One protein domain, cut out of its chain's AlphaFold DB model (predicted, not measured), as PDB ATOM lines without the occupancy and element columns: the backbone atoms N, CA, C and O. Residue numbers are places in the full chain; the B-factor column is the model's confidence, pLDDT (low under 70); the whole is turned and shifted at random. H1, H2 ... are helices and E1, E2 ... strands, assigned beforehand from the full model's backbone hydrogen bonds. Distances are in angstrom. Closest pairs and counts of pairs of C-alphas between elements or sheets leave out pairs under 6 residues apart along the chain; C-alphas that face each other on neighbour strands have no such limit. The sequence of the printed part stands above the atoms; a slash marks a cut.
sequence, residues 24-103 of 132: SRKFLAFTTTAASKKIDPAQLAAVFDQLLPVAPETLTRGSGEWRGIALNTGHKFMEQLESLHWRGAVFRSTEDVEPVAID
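This is residues 24 to 103 of the 132 residues of the protein "GXWXG domain-containing protein" of Aspergillus chevalieri (UniProt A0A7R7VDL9). Picture a flat, open frame: a helical hairpin, H1 and H2, makes one end, and a small three-stranded sheet, E1 to E3, with the one-turn helix H3 over it, makes the other. Residues 49 to 55 run along one side of the frame from H2 to H3, residues 68 to 76 lead back from E1 across the hollow middle toward the hairpin end, and H4 returns along the other side to the sheet, which it only grazes. The printed part has 80 residues with four named helices and three named strands in the order H1, H2, H3, E1, H4, E2, E3; the sheet runs E1, E2, E3, all antiparallel, and the class is mixed, helices and strands. It is only just compact, close to loose, with a radius of gyration of the C-alphas of 13.9 A, and spans 34 by 32 by 17 A.

Find C-alpha 24 at (127.953, 186.417, 186.200); from there H1 runs through residues 24 to 33, 14.6 A long. H2 follows at residues 41 to 48, 10.3 A, and H3 at residues 56 to 59. Look next for E1, residues 65 to 67, which begins with C-alpha 65 at (148.096, 184.511, 187.956). H4 is residues 77 to 83, 9.9 A. E2, residues 86 to 93, is 20.4 A long, and E3, residues 96 to 102, covers 16.5 A and ends with C-alpha 102 at (150.549, 174.466, 193.935).

Start with the hairpin of H1 and H2, which touch, closest at the C-alphas of Phe 27 and Val 47, 6.4 A apart. They run opposite ways at a steep tilt of 40 degrees. Neither is on the sheet. In the sheet, E1 and E2 stand at 157 degrees; look at N 66 and O 89, 2.9 A apart, within hydrogen-bond range. E2 and E3 form a hairpin at 166 degrees, with N 98 and O 90 at 2.8 A and N 90 and O 98 at 2.9 A. H3 is on the sheet at a height of 8.5 A, only just over E2, with 3 of its 4 C-alphas falling on that strand; the closest C-alphas of H3 and E2, those of Leu 59 and Phe 91, are 6.4 A apart. H4 only grazes the sheet, with its residues 78 to 82, and is apart from H1, H2 and H3. In H1, H2 and H4 every O i to N i+4 pair is within hydrogen-bond range; H3 is too short for such a pair.

The two C-alphas farthest apart, those of Lys 37 and Glu 95, are 36.3 A from each other. The printed part has no cut and no long link. The mean pLDDT of the printed part is 88.4; look for low confidence at residues 33 to 36, which are under 70.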
ATOM      1  N   SER A  24     126.669 186.220 185.509       91.94
ATOM      2  CA  SER A  24     127.953 186.417 186.200       91.94
ATOM      3  C   SER A  24     127.795 186.640 187.705       91.94
ATOM      4  O   SER A  24     128.589 186.136 188.494       91.94
ATOM      5  N   ARG A  25     126.756 187.369 188.137       90.25
ATOM      6  CA  ARG A  25     126.508 187.610 189.563       90.25
ATOM      7  C   ARG A  25     125.955 186.372 190.266       90.25
ATOM      8  O   ARG A  25     126.319 186.132 191.413       90.25
ATOM      9  N   LYS A  26     125.109 185.585 189.593       91.44
ATOM     10  CA  LYS A  26     124.673 184.270 190.092       91.44
ATOM     11  C   LYS A  26     125.865 183.320 190.219       91.44
ATOM     12  O   LYS A  26     126.005 182.672 191.248       91.44
ATOM     13  N   PHE A  27     126.749 183.302 189.221       91.62
ATOM     14  CA  PHE A  27     127.950 182.473 189.238       91.62
ATOM     15  C   PHE A  27     128.899 182.864 190.379       91.62
ATOM     16  O   PHE A  27     129.348 182.008 191.136       91.62
ATOM     17  N   LEU A  28     129.108 184.166 190.593       90.69
ATOM     18  CA  LEU A  28     129.877 184.683 191.728       90.69
ATOM     19  C   LEU A  28     129.276 184.279 193.089       90.69
ATOM     20  O   LEU A  28     130.006 184.045 194.047       90.69
ATOM     21  N   ALA A  29     127.951 184.154 193.199       89.44
ATOM     22  CA  ALA A  29     127.329 183.697 194.441       89.44
ATOM     23  C   ALA A  29     127.745 182.255 194.798       89.44
ATOM     24  O   ALA A  29     127.952 181.956 195.979       89.44
ATOM     25  N   PHE A  30     127.952 181.387 193.798       88.38
ATOM     26  CA  PHE A  30     128.475 180.038 194.029       88.38
ATOM     27  C   PHE A  30     129.887 180.073 194.606       88.38
ATOM     28  O   PHE A  30     130.146 179.350 195.560       88.38
ATOM     29  N   THR A  31     130.769 180.956 194.124       84.62
ATOM     30  CA  THR A  31     132.155 181.041 194.626       84.62
ATOM     31  C   THR A  31     132.223 181.553 196.066       84.62
ATOM     32  O   THR A  31     133.062 181.100 196.834       84.62
ATOM     33  N   THR A  32     131.314 182.449 196.467       80.06
ATOM     34  CA  THR A  32     131.237 182.942 197.858       80.06
ATOM     35  C   THR A  32     130.641 181.932 198.843       80.06
ATOM     36  O   THR A  32     130.908 182.017 200.037       80.06
ATOM     37  N   THR A  33     129.857 180.964 198.352       67.94
ATOM     38  CA  THR A  33     129.181 179.935 199.171       67.94
ATOM     39  C   THR A  33     129.900 178.574 199.121       67.94
ATOM     40  O   THR A  33     129.557 177.657 199.871       67.94
ATOM     41  N   ALA A  34     130.895 178.436 198.235       59.91
ATOM     42  CA  ALA A  34     131.512 177.176 197.815       59.91
ATOM     43  C   ALA A  34     132.109 176.339 198.953       59.91
ATOM     44  O   ALA A  34     132.096 175.114 198.872       59.91
ATOM     45  N   ALA A  35     132.593 176.985 200.016       57.84
ATOM     46  CA  ALA A  35     133.255 176.304 201.123       57.84
ATOM     47  C   ALA A  35     132.285 175.570 202.072       57.84
ATOM     48  O   ALA A  35     132.711 174.688 202.808       57.84
ATOM     49  N   SER A  36     130.990 175.915 202.083       63.78
ATOM     50  CA  SER A  36     130.076 175.481 203.157       63.78
ATOM     51  C   SER A  36     128.889 174.623 202.720       63.78
ATOM     52  O   SER A  36     128.253 174.000 203.568       63.78
ATOM     53  N   LYS A  37     128.534 174.589 201.427       81.31
ATOM     54  CA  LYS A  37     127.334 173.876 200.961       81.31
ATOM     55  C   LYS A  37     127.585 173.154 199.644       81.31
ATOM     56  O   LYS A  37     128.097 173.754 198.705       81.31
ATOM     57  N   LYS A  38     127.143 171.894 199.565       87.88
ATOM     58  CA  LYS A  38     127.093 171.144 198.308       87.88
ATOM     59  C   LYS A  38     126.175 171.857 197.306       87.88
ATOM     60  O   LYS A  38     125.026 172.173 197.625       87.88
ATOM     61  N   ILE A  39     126.695 172.103 196.114       90.75
ATOM     62  CA  ILE A  39     126.033 172.742 194.979       90.75
ATOM     63  C   ILE A  39     125.554 171.641 194.033       90.75
ATOM     64  O   ILE A  39     126.286 170.691 193.756       90.75
ATOM     65  N   ASP A  40     124.326 171.765 193.539       91.19
ATOM     66  CA  ASP A  40     123.810 170.889 192.490       91.19
ATOM     67  C   ASP A  40     124.567 171.151 191.167       91.19
ATOM     68  O   ASP A  40     124.528 172.286 190.668       91.19
ATOM     69  N   PRO A  41     125.249 170.141 190.583       91.81
ATOM     70  CA  PRO A  41     125.956 170.288 189.313       91.81
ATOM     71  C   PRO A  41     125.074 170.827 188.180       91.81
ATOM     72  O   PRO A  41     125.539 171.652 187.397       91.81
ATOM     73  N   ALA A  42     123.804 170.409 188.107       93.69
ATOM     74  CA  ALA A  42     122.898 170.825 187.037       93.69
ATOM     75  C   ALA A  42     122.552 172.317 187.144       93.69
ATOM     76  O   ALA A  42     122.542 173.042 186.148       93.69
ATOM     77  N   GLN A  43     122.333 172.802 188.368       92.75
ATOM     78  CA  GLN A  43     122.086 174.218 188.623       92.75
ATOM     79  C   GLN A  43     123.315 175.079 188.295       92.75
ATOM     80  O   GLN A  43     123.173 176.172 187.741       92.75
ATOM     81  N   LEU A  44     124.514 174.602 188.645       92.31
ATOM     82  CA  LEU A  44     125.765 175.290 188.341       92.31
ATOM     83  C   LEU A  44     125.991 175.388 186.827       92.31
ATOM     84  O   LEU A  44     126.256 176.485 186.333       92.31
ATOM     85  N   ALA A  45     125.827 174.275 186.105       94.00
ATOM     86  CA  ALA A  45     125.960 174.214 184.650       94.00
ATOM     87  C   ALA A  45     124.987 175.175 183.951       94.00
ATOM     88  O   ALA A  45     125.414 176.024 183.178       94.00
ATOM     89  N   ALA A  46     123.704 175.164 184.336       94.69
ATOM     90  CA  ALA A  46     122.695 176.038 183.738       94.69
ATOM     91  C   ALA A  46     123.008 177.541 183.881       94.69
ATOM     92  O   ALA A  46     122.583 178.347 183.053       94.69
ATOM     93  N   VAL A  47     123.716 177.948 184.942       94.25
ATOM     94  CA  VAL A  47     124.182 179.336 185.111       94.25
ATOM     95  C   VAL A  47     125.472 179.586 184.330       94.25
ATOM     96  O   VAL A  47     125.619 180.668 183.761       94.25
ATOM     97  N   PHE A  48     126.389 178.617 184.305       92.81
ATOM     98  CA  PHE A  48     127.642 178.693 183.555       92.81
ATOM     99  C   PHE A  48     127.398 178.861 182.048       92.81
ATOM    100  O   PHE A  48     128.004 179.735 181.438       92.81
ATOM    101  N   ASP A  49     126.432 178.134 181.484       95.00
ATOM    102  CA  ASP A  49     126.073 178.189 180.058       95.00
ATOM    103  C   ASP A  49     125.546 179.560 179.603       95.00
ATOM    104  O   ASP A  49     125.495 179.864 178.413       95.00
ATOM    105  N   GLN A  50     125.152 180.418 180.547       93.50
ATOM    106  CA  GLN A  50     124.690 181.781 180.274       93.50
ATOM    107  C   GLN A  50     125.815 182.824 180.368       93.50
ATOM    108  O   GLN A  50     125.558 184.022 180.207       93.50
ATOM    109  N   LEU A  51     127.045 182.418 180.697       92.25
ATOM    110  CA  LEU A  51     128.193 183.319 180.757       92.25
ATOM    111  C   LEU A  51     128.701 183.637 179.349       92.25
ATOM    112  O   LEU A  51     128.695 182.801 178.451       92.25
ATOM    113  N   LEU A  52     129.172 184.871 179.165       90.81
ATOM    114  CA  LEU A  52     129.831 185.253 177.921       90.81
ATOM    115  C   LEU A  52     131.221 184.604 177.842       90.81
ATOM    116  O   LEU A  52     131.918 184.547 178.862       90.81
ATOM    117  N   PRO A  53     131.654 184.172 176.644       91.06
ATOM    118  CA  PRO A  53     133.017 183.712 176.444       91.06
ATOM    119  C   PRO A  53     134.012 184.849 176.702       91.06
ATOM    120  O   PRO A  53     133.691 186.034 176.574       91.06
ATOM    121  N   VAL A  54     135.245 184.476 177.030       91.25
ATOM    122  CA  VAL A  54     136.356 185.412 177.220       91.25
ATOM    123  C   VAL A  54     137.402 185.212 176.132       91.25
ATOM    124  O   VAL A  54     137.640 184.091 175.685       91.25
ATOM    125  N   ALA A  55     138.033 186.303 175.703       91.06
ATOM    126  CA  ALA A  55     139.141 186.234 174.756       91.06
ATOM    127  C   ALA A  55     140.407 185.689 175.456       91.06
ATOM    128  O   ALA A  55     140.596 186.018 176.635       91.06
ATOM    129  N   PRO A  56     141.278 184.910 174.782       91.94
ATOM    130  CA  PRO A  56     142.508 184.356 175.366       91.94
ATOM    131  C   PRO A  56     143.377 185.389 176.088       91.94
ATOM    132  O   PRO A  56     143.884 185.139 177.180       91.94
ATOM    133  N   GLU A  57     143.465 186.593 175.530       91.75
ATOM    134  CA  GLU A  57     144.253 187.706 176.060       91.75
ATOM    135  C   GLU A  57     143.718 188.183 177.413       91.75
ATOM    136  O   GLU A  57     144.419 188.857 178.158       91.75
ATOM    137  N   THR A  58     142.471 187.851 177.756       94.19
ATOM    138  CA  THR A  58     141.895 188.142 179.074       94.19
ATOM    139  C   THR A  58     142.599 187.346 180.169       94.19
ATOM    140  O   THR A  58     142.795 187.877 181.259       94.19
ATOM    141  N   LEU A  59     143.003 186.104 179.885       94.19
ATOM    142  CA  LEU A  59     143.635 185.212 180.861       94.19
ATOM    143  C   LEU A  59     145.088 185.605 181.143       94.19
ATOM    144  O   LEU A  59     145.558 185.443 182.264       94.19
ATOM    145  N   THR A  60     145.777 186.179 180.157       94.31
ATOM    146  CA  THR A  60     147.180 186.607 180.272       94.31
ATOM    147  C   THR A  60     147.334 188.055 180.753       94.31
ATOM    148  O   THR A  60     148.452 188.559 180.841       94.31
ATOM    149  N   ARG A  61     146.237 188.778 181.030       89.62
ATOM    150  CA  ARG A  61     146.300 190.167 181.523       89.62
ATOM    151  C   ARG A  61     146.928 190.235 182.918       89.62
ATOM    152  O   ARG A  61     146.650 189.414 183.788       89.62
ATOM    153  N   GLY A  62     147.708 191.288 183.166       92.75
ATOM    154  CA  GLY A  62     148.352 191.516 184.461       92.75
ATOM    155  C   GLY A  62     149.501 190.536 184.702       92.75
ATOM    156  O   GLY A  62     150.373 190.403 183.854       92.75
ATOM    157  N   SER A  63     149.512 189.866 185.857       89.75
ATOM    158  CA  SER A  63     150.500 188.821 186.161       89.75
ATOM    159  C   SER A  63     150.185 187.475 185.500       89.75
ATOM    160  O   SER A  63     151.002 186.561 185.581       89.75
ATOM    161  N   GLY A  64     148.988 187.318 184.918       93.19
ATOM    162  CA  GLY A  64     148.496 186.027 184.436       93.19
ATOM    163  C   GLY A  64     148.240 185.010 185.553       93.19
ATOM    164  O   GLY A  64     147.952 183.853 185.267       93.19
ATOM    165  N   GLU A  65     148.346 185.401 186.826       93.75
ATOM    166  CA  GLU A  65     148.096 184.511 187.956       93.75
ATOM    167  C   GLU A  65     146.618 184.520 188.346       93.75
ATOM    168  O   GLU A  65     146.058 185.560 188.696       93.75
ATOM    169  N   TRP A  66     146.004 183.338 188.353       93.69
ATOM    170  CA  TRP A  66     144.612 183.145 188.740       93.69
ATOM    171  C   TRP A  66     144.540 182.206 189.932       93.69
ATOM    172  O   TRP A  66     144.940 181.048 189.840       93.69
ATOM    173  N   ARG A  67     144.002 182.700 191.052       90.50
ATOM    174  CA  ARG A  67     143.720 181.860 192.218       90.50
ATOM    175  C   ARG A  67     142.447 181.053 191.970       90.50
ATOM    176  O   ARG A  67     141.393 181.625 191.695       90.50
ATOM    177  N   GLY A  68     142.572 179.738 192.069       88.62
ATOM    178  CA  GLY A  68     141.486 178.789 191.887       88.62
ATOM    179  C   GLY A  68     140.627 178.630 193.138       88.62
ATOM    180  O   GLY A  68     141.075 178.867 194.258       88.62
ATOM    181  N   ILE A  69     139.375 178.221 192.935       86.06
ATOM    182  CA  ILE A  69     138.466 177.756 193.987       86.06
ATOM    183  C   ILE A  69     137.740 176.533 193.430       86.06
ATOM    184  O   ILE A  69     137.172 176.599 192.337       86.06
ATOM    185  N   ALA A  70     137.732 175.429 194.176       85.50
ATOM    186  CA  ALA A  70     136.897 174.279 193.855       85.50
ATOM    187  C   ALA A  70     135.458 174.535 194.335       85.50
ATOM    188  O   ALA A  70     135.219 174.841 195.503       85.50
ATOM    189  N   LEU A  71     134.483 174.427 193.431       87.94
ATOM    190  CA  LEU A  71     133.067 174.503 193.789       87.94
ATOM    191  C   LEU A  71     132.592 173.123 194.247       87.94
ATOM    192  O   LEU A  71     132.655 172.177 193.466       87.94
ATOM    193  N   ASN A  72     132.091 173.016 195.484       87.44
ATOM    194  CA  ASN A  72     131.671 171.746 196.078       87.44
ATOM    195  C   ASN A  72     130.447 171.138 195.372       87.44
ATOM    196  O   ASN A  72     129.316 171.337 195.801       87.44
ATOM    197  N   THR A  73     130.658 170.371 194.307       89.00
ATOM    198  CA  THR A  73     129.614 169.614 193.590       89.00
ATOM    199  C   THR A  73     129.498 168.160 194.062       89.00
ATOM    200  O   THR A  73     128.617 167.415 193.632       89.00
ATOM    201  N   GLY A  74     130.375 167.736 194.978       86.31
ATOM    202  CA  GLY A  74     130.563 166.338 195.376       86.31
ATOM    203  C   GLY A  74     131.436 165.517 194.417       86.31
ATOM    204  O   GLY A  74     131.435 164.292 194.502       86.31
ATOM    205  N   HIS A  75     132.154 166.162 193.494       86.00
ATOM    206  CA  HIS A  75     133.067 165.489 192.573       86.00
ATOM    207  C   HIS A  75     134.380 165.072 193.264       86.00
ATOM    208  O   HIS A  75     135.036 165.893 193.901       86.00
ATOM    209  N   LYS A  76     134.818 163.818 193.087       82.81
ATOM    210  CA  LYS A  76     136.000 163.256 193.783       82.81
ATOM    211  C   LYS A  76     137.314 163.997 193.504       82.81
ATOM    212  O   LYS A  76     138.194 164.032 194.351       82.81
ATOM    213  N   PHE A  77     137.433 164.631 192.336       81.06
ATOM    214  CA  PHE A  77     138.622 165.415 191.967       81.06
ATOM    215  C   PHE A  77     138.886 166.605 192.909       81.06
ATOM    216  O   PHE A  77     140.008 167.092 192.977       81.06
ATOM    217  N   MET A  78     137.881 167.062 193.664       79.12
ATOM    218  CA  MET A  78     138.060 168.148 194.635       79.12
ATOM    219  C   MET A  78     139.017 167.748 195.761       79.12
ATOM    220  O   MET A  78     139.920 168.511 196.081       79.12
ATOM    221  N   GLU A  79     138.883 166.524 196.282       80.88
ATOM    222  CA  GLU A  79     139.769 165.985 197.324       80.88
ATOM    223  C   GLU A  79     141.222 165.915 196.829       80.88
ATOM    224  O   GLU A  79     142.164 166.182 197.572       80.88
ATOM    225  N   GLN A  80     141.409 165.620 195.538       82.50
ATOM    226  CA  GLN A  80     142.732 165.590 194.921       82.50
ATOM    227  C   GLN A  80     143.347 166.992 194.848       82.50
ATOM    228  O   GLN A  80     144.498 167.158 195.246       82.50
ATOM    229  N   LEU A  81     142.593 168.011 194.421       81.88
ATOM    230  CA  LEU A  81     143.074 169.399 194.385       81.88
ATOM    231  C   LEU A  81     143.437 169.936 195.777       81.88
ATOM    232  O   LEU A  81     144.446 170.625 195.921       81.88
ATOM    233  N   GLU A  82     142.652 169.590 196.798       81.94
ATOM    234  CA  GLU A  82     142.949 169.944 198.190       81.94
ATOM    235  C   GLU A  82     144.237 169.271 198.675       81.94
ATOM    236  O   GLU A  82     145.113 169.947 199.212       81.94
ATOM    237  N   SER A  83     144.405 167.967 198.415       83.00
ATOM    238  CA  SER A  83     145.618 167.228 198.801       83.00
ATOM    239  C   SER A  83     146.893 167.748 198.126       83.00
ATOM    240  O   SER A  83     147.982 167.652 198.688       83.00
ATOM    241  N   LEU A  84     146.758 168.330 196.930       82.00
ATOM    242  CA  LEU A  84     147.855 168.927 196.170       82.00
ATOM    243  C   LEU A  84     148.199 170.348 196.629       82.00
ATOM    244  O   LEU A  84     149.123 170.936 196.074       82.00
ATOM    245  N   HIS A  85     147.462 170.925 197.587       85.62
ATOM    246  CA  HIS A  85     147.561 172.346 197.935       85.62
ATOM    247  C   HIS A  85     147.452 173.242 196.689       85.62
ATOM    248  O   HIS A  85     148.224 174.183 196.489       85.62
ATOM    249  N   TRP A  86     146.508 172.914 195.804       87.56
ATOM    250  CA  TRP A  86     146.320 173.633 194.553       87.56
ATOM    251  C   TRP A  86     145.932 175.094 194.800       87.56
ATOM    252  O   TRP A  86     144.904 175.397 195.406       87.56
ATOM    253  N   ARG A  87     146.749 176.009 194.275       90.19
ATOM    254  CA  ARG A  87     146.542 177.457 194.352       90.19
ATOM    255  C   ARG A  87     145.744 177.977 193.162       90.19
ATOM    256  O   ARG A  87     145.003 178.951 193.305       90.19
ATOM    257  N   GLY A  88     145.924 177.397 191.975       91.75
ATOM    258  CA  GLY A  88     145.306 177.889 190.744       91.75
ATOM    259  C   GLY A  88     146.129 177.619 189.486       91.75
ATOM    260  O   GLY A  88     146.728 176.556 189.349       91.75
ATOM    261  N   ALA A  89     146.151 178.585 188.568       93.44
ATOM    262  CA  ALA A  89     146.865 178.493 187.294       93.44
ATOM    263  C   ALA A  89     147.640 179.784 186.994       93.44
ATOM    264  O   ALA A  89     147.285 180.866 187.477       93.44
ATOM    265  N   VAL A  90     148.697 179.675 186.187       94.62
ATOM    266  CA  VAL A  90     149.506 180.818 185.736       94.62
ATOM    267  C   VAL A  90     149.582 180.834 184.214       94.62
ATOM    268  O   VAL A  90     150.103 179.907 183.605       94.62
ATOM    269  N   PHE A  91     149.091 181.907 183.603       96.00
ATOM    270  CA  PHE A  91     149.075 182.139 182.161       96.00
ATOM    271  C   PHE A  91     150.138 183.183 181.807       96.00
ATOM    272  O   PHE A  91     149.850 184.379 181.761       96.00
ATOM    273  N   ARG A  92     151.381 182.747 181.570       95.06
ATOM    274  CA  ARG A  92     152.480 183.657 181.190       95.06
ATOM    275  C   ARG A  92     152.286 184.190 179.774       95.06
ATOM    276  O   ARG A  92     152.584 185.346 179.492       95.06
ATOM    277  N   SER A  93     151.767 183.341 178.891       96.00
ATOM    278  CA  SER A  93     151.300 183.699 177.555       96.00
ATOM    279  C   SER A  93     150.223 182.709 177.099       96.00
ATOM    280  O   SER A  93     149.891 181.767 177.818       96.00
ATOM    281  N   THR A  94     149.687 182.884 175.891       96.06
ATOM    282  CA  THR A  94     148.808 181.875 175.280       96.06
ATOM    283  C   THR A  94     149.537 180.559 174.997       96.06
ATOM    284  O   THR A  94     148.875 179.536 174.849       96.06
ATOM    285  N   GLU A  95     150.874 180.555 174.971       96.44
ATOM    286  CA  GLU A  95     151.707 179.385 174.647       96.44
ATOM    287  C   GLU A  95     152.459 178.803 175.842       96.44
ATOM    288  O   GLU A  95     153.127 177.782 175.717       96.44
ATOM    289  N   ASP A  96     152.345 179.449 176.999       95.00
ATOM    290  CA  ASP A  96     153.016 179.067 178.234       95.00
ATOM    291  C   ASP A  96     152.032 179.237 179.387       95.00
ATOM    292  O   ASP A  96     151.839 180.334 179.932       95.00
ATOM    293  N   VAL A  97     151.372 178.128 179.709       94.62
ATOM    294  CA  VAL A  97     150.458 178.012 180.836       94.62
ATOM    295  C   VAL A  97     150.978 176.943 181.783       94.62
ATOM    296  O   VAL A  97     151.269 175.819 181.378       94.62
ATOM    297  N   GLU A  98     151.033 177.285 183.063       93.06
ATOM    298  CA  GLU A  98     151.154 176.347 184.172       93.06
ATOM    299  C   GLU A  98     149.734 176.047 184.681       93.06
ATOM    300  O   GLU A  98     149.148 176.879 185.386       93.06
ATOM    301  N   PRO A  99     149.128 174.912 184.279       91.06
ATOM    302  CA  PRO A  99     147.714 174.642 184.542       91.06
ATOM    303  C   PRO A  99     147.437 174.297 186.008       91.06
ATOM    304  O   PRO A  99     146.332 174.523 186.499       91.06
ATOM    305  N   VAL A 100     148.438 173.754 186.704       89.62
ATOM    306  CA  VAL A 100     148.342 173.332 188.101       89.62
ATOM    307  C   VAL A 100     149.481 173.980 188.875       89.62
ATOM    308  O   VAL A 100     150.572 173.434 188.972       89.62
ATOM    309  N   ALA A 101     149.223 175.160 189.427       88.44
ATOM    310  CA  ALA A 101     150.143 175.801 190.350       88.44
ATOM    311  C   ALA A 101     149.769 175.421 191.785       88.44
ATOM    312  O   ALA A 101     148.624 175.622 192.203       88.44
ATOM    313  N   ILE A 102     150.729 174.897 192.542       85.75
ATOM    314  CA  ILE A 102     150.549 174.466 193.935       85.75
ATOM    315  C   ILE A 102     151.283 175.401 194.898       85.75
ATOM    316  O   ILE A 102     152.327 175.964 194.555       85.75
ATOM    317  N   ASP A 103     150.737 175.577 196.098       77.19
ATOM    318  CA  ASP A 103     151.449 176.228 197.196       77.19
ATOM    319  C   ASP A 103     152.491 175.253 197.760       77.19
ATOM    320  O   ASP A 103     152.184 174.095 198.051       77.19
TER     321      ASP A 103